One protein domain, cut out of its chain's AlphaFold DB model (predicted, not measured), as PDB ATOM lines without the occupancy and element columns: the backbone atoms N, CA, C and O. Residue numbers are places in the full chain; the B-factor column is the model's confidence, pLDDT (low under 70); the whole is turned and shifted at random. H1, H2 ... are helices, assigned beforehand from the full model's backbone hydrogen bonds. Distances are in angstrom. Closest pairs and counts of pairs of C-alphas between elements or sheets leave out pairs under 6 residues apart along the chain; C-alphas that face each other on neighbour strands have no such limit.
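Overview. This is residues 2 to 49 of the 251 residues of the protein "Hypothetical protein" of Proboscia inermis (UniProt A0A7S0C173). One long helix, H1, makes the longest axis of this model, and a short helix, H2, is set off to one side of its later half and crosses it steeply. Residues 2 to 8 fold back beside the first part of H1, and residues 43 to 49 lead from H2 back toward the middle of H1. The printed part has 48 residues, with two named helices, H1 then H2, and no named strand; its class is all helix. It is only just compact, close to loose, with a radius of gyration of the C-alphas of 11.2 A, and its elongated outline spans 33 by 21 by 16 A.

Along the chain. Start at Pro 2 and pass to C-alpha 9 at (-8.399, 21.248, 7.200), where H1, residues 9 to 26, begins. From there it runs 25.8 A to C-alpha 26 at (-21.500, 21.602, 29.369). Next find C-alpha 35 at (-18.593, 31.971, 28.088), where H2, residues 35 to 42, begins; its first and last C-alphas are 10.5 A apart.

Arrangement. Look at Tyr 22 and Val 38: their C-alphas, the closest of H1 and H2, are 7.7 A apart. The two helices are close but not clearly touching, with 1 pair of C-alphas within 8 A. Their lines stand at a steep tilt of 58 degrees, and they run opposite ways. In H1 every O i to N i+4 pair is within hydrogen-bond range; in H2, 3 of 4 are.

Size, cuts and confidence. The two C-alphas farthest apart are those of Ser 7 and Asn 28, at 34.0 A. The printed part has no cut, and the link from H1 to H2, 8 residues, is short. In the B-factor column the mean pLDDT of the printed part is 86.6, and residues 2 to 4 are under 70.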
ATOM      1  N   PRO A   2     -18.049  20.562   7.933       62.72
ATOM      2  CA  PRO A   2     -17.855  19.112   7.927       62.72
ATOM      3  C   PRO A   2     -16.639  18.679   8.756       62.72
ATOM      4  O   PRO A   2     -15.669  19.424   8.881       62.72
ATOM      5  N   ALA A   3     -16.667  17.451   9.283       61.69
ATOM      6  CA  ALA A   3     -15.550  16.885  10.051       61.69
ATOM      7  C   ALA A   3     -14.253  16.777   9.227       61.69
ATOM      8  O   ALA A   3     -13.157  16.881   9.768       61.69
ATOM      9  N   VAL A   4     -14.385  16.607   7.912       61.03
ATOM     10  CA  VAL A   4     -13.286  16.707   6.954       61.03
ATOM     11  C   VAL A   4     -13.671  17.805   5.979       61.03
ATOM     12  O   VAL A   4     -14.588  17.612   5.184       61.03
ATOM     13  N   PHE A   5     -13.014  18.958   6.079       76.56
ATOM     14  CA  PHE A   5     -13.215  20.083   5.169       76.56
ATOM     15  C   PHE A   5     -11.948  20.249   4.318       76.56
ATOM     16  O   PHE A   5     -11.017  20.922   4.759       76.56
ATOM     17  N   PRO A   6     -11.860  19.598   3.136       72.62
ATOM     18  CA  PRO A   6     -10.613  19.500   2.371       72.62
ATOM     19  C   PRO A   6     -10.030  20.861   1.987       72.62
ATOM     20  O   PRO A   6      -8.818  21.038   2.013       72.62
ATOM     21  N   SER A   7     -10.898  21.834   1.703       84.44
ATOM     22  CA  SER A   7     -10.511  23.205   1.363       84.44
ATOM     23  C   SER A   7      -9.859  23.951   2.530       84.44
ATOM     24  O   SER A   7      -9.066  24.860   2.307       84.44
ATOM     25  N   ASN A   8     -10.178  23.596   3.782       85.81
ATOM     26  CA  ASN A   8      -9.535  24.177   4.958       85.81
ATOM     27  C   ASN A   8      -9.504  23.178   6.136       85.81
ATOM     28  O   ASN A   8     -10.351  23.229   7.037       85.81
ATOM     29  N   PRO A   9      -8.502  22.280   6.170       84.44
ATOM     30  CA  PRO A   9      -8.399  21.248   7.200       84.44
ATOM     31  C   PRO A   9      -8.067  21.823   8.586       84.44
ATOM     32  O   PRO A   9      -8.411  21.242   9.617       84.44
ATOM     33  N   ARG A  10      -7.430  23.001   8.640       88.00
ATOM     34  CA  ARG A  10      -7.167  23.703   9.906       88.00
ATOM     35  C   ARG A  10      -8.474  24.130  10.567       88.00
ATOM     36  O   ARG A  10      -8.632  23.948  11.774       88.00
ATOM     37  N   LEU A  11      -9.427  24.621   9.776       87.69
ATOM     38  CA  LEU A  11     -10.749  24.995  10.263       87.69
ATOM     39  C   LEU A  11     -11.530  23.781  10.779       87.69
ATOM     40  O   LEU A  11     -12.106  23.862  11.861       87.69
ATOM     41  N   SER A  12     -11.518  22.639  10.080       83.50
ATOM     42  CA  SER A  12     -12.211  21.434  10.571       83.50
ATOM     43  C   SER A  12     -11.625  20.913  11.886       83.50
ATOM     44  O   SER A  12     -12.375  20.524  12.786       83.50
ATOM     45  N   ASN A  13     -10.298  20.967  12.042       86.50
ATOM     46  CA  ASN A  13      -9.627  20.594  13.290       86.50
ATOM     47  C   ASN A  13      -9.976  21.557  14.429       86.50
ATOM     48  O   ASN A  13     -10.298  21.127  15.538       86.50
ATOM     49  N   TRP A  14      -9.964  22.861  14.148       91.94
ATOM     50  CA  TRP A  14     -10.335  23.880  15.122       91.94
ATOM     51  C   TRP A  14     -11.791  23.724  15.577       91.94
ATOM     52  O   TRP A  14     -12.043  23.680  16.779       91.94
ATOM     53  N   VAL A  15     -12.730  23.541  14.642       89.88
ATOM     54  CA  VAL A  15     -14.155  23.296  14.930       89.88
ATOM     55  C   VAL A  15     -14.333  22.050  15.794       89.88
ATOM     56  O   VAL A  15     -15.070  22.081  16.778       89.88
ATOM     57  N   SER A  16     -13.632  20.962  15.470       86.62
ATOM     58  CA  SER A  16     -13.690  19.716  16.247       86.62
ATOM     59  C   SER A  16     -13.210  19.926  17.684       86.62
ATOM     60  O   SER A  16     -13.851  19.463  18.629       86.62
ATOM     61  N   ARG A  17     -12.132  20.699  17.861       90.12
ATOM     62  CA  ARG A  17     -11.623  21.077  19.183       90.12
ATOM     63  C   ARG A  17     -12.610  21.960  19.946       90.12
ATOM     64  O   ARG A  17     -12.807  21.717  21.132       90.12
ATOM     65  N   GLN A  18     -13.263  22.929  19.297       92.19
ATOM     66  CA  GLN A  18     -14.286  23.754  19.956       92.19
ATOM     67  C   GLN A  18     -15.455  22.903  20.463       92.19
ATOM     68  O   GLN A  18     -15.842  23.037  21.619       92.19
ATOM     69  N   ARG A  19     -15.963  21.972  19.647       90.94
ATOM     70  CA  ARG A  19     -17.051  21.062  20.047       90.94
ATOM     71  C   ARG A  19     -16.663  20.173  21.231       90.94
ATOM     72  O   ARG A  19     -17.463  19.980  22.141       90.94
ATOM     73  N   GLN A  20     -15.422  19.681  21.264       87.88
ATOM     74  CA  GLN A  20     -14.908  18.913  22.403       87.88
ATOM     75  C   GLN A  20     -14.825  19.760  23.681       87.88
ATOM     76  O   GLN A  20     -15.254  19.310  24.739       87.88
ATOM     77  N   GLN A  21     -14.290  20.980  23.590       91.88
ATOM     78  CA  GLN A  21     -14.185  21.889  24.735       91.88
ATOM     79  C   GLN A  21     -15.565  22.316  25.246       91.88
ATOM     80  O   GLN A  21     -15.776  22.370  26.455       91.88
ATOM     81  N   TYR A  22     -16.526  22.547  24.352       91.38
ATOM     82  CA  TYR A  22     -17.904  22.834  24.733       91.38
ATOM     83  C   TYR A  22     -18.578  21.651  25.428       91.38
ATOM     84  O   TYR A  22     -19.261  21.844  26.424       91.38
ATOM     85  N   LYS A  23     -18.332  20.413  24.977       88.31
ATOM     86  CA  LYS A  23     -18.821  19.221  25.684       88.31
ATOM     87  C   LYS A  23     -18.296  19.167  27.122       88.31
ATOM     88  O   LYS A  23     -19.072  18.930  28.036       88.31
ATOM     89  N   LEU A  24     -17.000  19.415  27.323       89.94
ATOM     90  CA  LEU A  24     -16.412  19.474  28.666       89.94
ATOM     91  C   LEU A  24     -17.047  20.584  29.508       89.94
ATOM     92  O   LEU A  24     -17.414  20.328  30.647       89.94
ATOM     93  N   PHE A  25     -17.220  21.772  28.926       89.69
ATOM     94  CA  PHE A  25     -17.865  22.914  29.570       89.69
ATOM     95  C   PHE A  25     -19.306  22.592  30.000       89.69
ATOM     96  O   PHE A  25     -19.652  22.770  31.161       89.69
ATOM     97  N   ARG A  26     -20.115  22.021  29.100       87.81
ATOM     98  CA  ARG A  26     -21.500  21.602  29.369       87.81
ATOM     99  C   ARG A  26     -21.588  20.519  30.446       87.81
ATOM    100  O   ARG A  26     -22.516  20.519  31.243       87.81
ATOM    101  N   ASP A  27     -20.627  19.599  30.470       87.44
ATOM    102  CA  ASP A  27     -20.564  18.515  31.452       87.44
ATOM    103  C   ASP A  27     -19.917  18.977  32.792       87.44
ATOM    104  O   ASP A  27     -19.542  18.133  33.608       87.44
ATOM    105  N   ASN A  28     -19.755  20.294  33.020       87.94
ATOM    106  CA  ASN A  28     -19.105  20.913  34.191       87.94
ATOM    107  C   ASN A  28     -17.674  20.407  34.470       87.94
ATOM    108  O   ASN A  28     -17.217  20.333  35.611       87.94
ATOM    109  N   ARG A  29     -16.938  20.052  33.413       89.88
ATOM    110  CA  ARG A  29     -15.524  19.662  33.468       89.88
ATOM    111  C   ARG A  29     -14.626  20.831  33.069       89.88
ATOM    112  O   ARG A  29     -15.046  21.754  32.378       89.88
ATOM    113  N   ILE A  30     -13.350  20.753  33.451       88.19
ATOM    114  CA  ILE A  30     -12.349  21.773  33.115       88.19
ATOM    115  C   ILE A  30     -12.251  21.915  31.588       88.19
ATOM    116  O   ILE A  30     -11.946  20.955  30.878       88.19
ATOM    117  N   SER A  31     -12.500  23.129  31.097       91.12
ATOM    118  CA  SER A  31     -12.494  23.486  29.679       91.12
ATOM    119  C   SER A  31     -11.805  24.833  29.474       91.12
ATOM    120  O   SER A  31     -11.858  25.701  30.339       91.12
ATOM    121  N   CYS A  32     -11.155  25.023  28.323       89.38
ATOM    122  CA  CYS A  32     -10.529  26.298  27.944       89.38
ATOM    123  C   CYS A  32     -11.423  27.175  27.047       89.38
ATOM    124  O   CYS A  32     -10.966  28.166  26.452       89.38
ATOM    125  N   ILE A  33     -12.693  26.795  26.892       90.62
ATOM    126  CA  ILE A  33     -13.706  27.637  26.264       90.62
ATOM    127  C   ILE A  33     -14.326  28.539  27.334       90.62
ATOM    128  O   ILE A  33     -14.800  28.056  28.352       90.62
ATOM    129  N   GLY A  34     -14.256  29.854  27.133       89.25
ATOM    130  CA  GLY A  34     -14.919  30.818  28.013       89.25
ATOM    131  C   GLY A  34     -16.311  31.173  27.496       89.25
ATOM    132  O   GLY A  34     -16.542  31.111  26.283       89.25
ATOM    133  N   ASP A  35     -17.191  31.629  28.386       87.69
ATOM    134  CA  ASP A  35     -18.593  31.971  28.088       87.69
ATOM    135  C   ASP A  35     -18.732  32.954  26.922       87.69
ATOM    136  O   ASP A  35     -19.496  32.735  25.984       87.69
ATOM    137  N   GLY A  36     -17.893  33.994  26.891       92.31
ATOM    138  CA  GLY A  36     -17.905  34.972  25.800       92.31
ATOM    139  C   GLY A  36     -17.504  34.389  24.437       92.31
ATOM    140  O   GLY A  36     -17.788  34.981  23.397       92.31
ATOM    141  N   ARG A  37     -16.812  33.242  24.383       91.81
ATOM    142  CA  ARG A  37     -16.558  32.527  23.118       91.81
ATOM    143  C   ARG A  37     -17.760  31.680  22.716       91.81
ATOM    144  O   ARG A  37     -18.064  31.633  21.529       91.81
ATOM    145  N   VAL A  38     -18.425  31.054  23.684       92.56
ATOM    146  CA  VAL A  38     -19.648  30.273  23.460       92.56
ATOM    147  C   VAL A  38     -20.739  31.162  22.865       92.56
ATOM    148  O   VAL A  38     -21.186  30.890  21.756       92.56
ATOM    149  N   GLN A  39     -21.049  32.289  23.513       93.00
ATOM    150  CA  GLN A  39     -22.094  33.220  23.063       93.00
ATOM    151  C   GLN A  39     -21.853  33.750  21.642       93.00
ATOM    152  O   GLN A  39     -22.776  33.830  20.838       93.00
ATOM    153  N   ARG A  40     -20.597  34.073  21.298       94.88
ATOM    154  CA  ARG A  40     -20.234  34.530  19.944       94.88
ATOM    155  C   ARG A  40     -20.385  33.452  18.878       94.88
ATOM    156  O   ARG A  40     -20.595  33.776  17.719       94.88
ATOM    157  N   LEU A  41     -20.208  32.184  19.235       92.50
ATOM    158  CA  LEU A  41     -20.412  31.082  18.299       92.50
ATOM    159  C   LEU A  41     -21.904  30.763  18.168       92.50
ATOM    160  O   LEU A  41     -22.382  30.551  17.057       92.50
ATOM    161  N   GLU A  42     -22.659  30.819  19.262       92.06
ATOM    162  CA  GLU A  42     -24.116  30.659  19.247       92.06
ATOM    163  C   GLU A  42     -24.814  31.750  18.432       92.06
ATOM    164  O   GLU A  42     -25.691  31.433  17.631       92.06
ATOM    165  N   SER A  43     -24.374  33.010  18.529       93.56
ATOM    166  CA  SER A  43     -24.929  34.104  17.718       93.56
ATOM    167  C   SER A  43     -24.681  33.942  16.214       93.56
ATOM    168  O   SER A  43     -25.418  34.498  15.404       93.56
ATOM    169  N   LEU A  44     -23.677  33.151  15.827       92.50
ATOM    170  CA  LEU A  44     -23.407  32.770  14.438       92.50
ATOM    171  C   LEU A  44     -24.199  31.525  13.996       92.50
ATOM    172  O   LEU A  44     -23.981  31.025  12.892       92.50
ATOM    173  N   GLY A  45     -25.068  30.981  14.854       85.50
ATOM    174  CA  GLY A  45     -25.791  29.735  14.597       85.50
ATOM    175  C   GLY A  45     -24.879  28.503  14.604       85.50
ATOM    176  O   GLY A  45     -25.135  27.525  13.899       85.50
ATOM    177  N   PHE A  46     -23.768  28.541  15.347       87.19
ATOM    178  CA  PHE A  46     -22.821  27.434  15.379       87.19
ATOM    179  C   PHE A  46     -23.424  26.195  16.051       87.19
ATOM    180  O   PHE A  46     -23.694  26.168  17.247       87.19
ATOM    181  N   VAL A  47     -23.556  25.120  15.276       84.06
ATOM    182  CA  VAL A  47     -24.060  23.836  15.774       84.06
ATOM    183  C   VAL A  47     -22.956  23.075  16.525       84.06
ATOM    184  O   VAL A  47     -21.981  22.589  15.923       84.06
ATOM    185  N   TRP A  48     -23.120  22.969  17.847       83.88
ATOM    186  CA  TRP A  48     -22.183  22.321  18.772       83.88
ATOM    187  C   TRP A  48     -22.194  20.795  18.693       83.88
ATOM    188  O   TRP A  48     -21.128  20.181  18.609       83.88
ATOM    189  N   ASP A  49     -23.378  20.184  18.681       75.31
ATOM    190  CA  ASP A  49     -23.522  18.743  18.514       75.31
ATOM    191  C   ASP A  49     -23.849  18.422  17.057       75.31
ATOM    192  O   ASP A  49     -24.789  18.946  16.482       75.31
TER     193      ASP A  49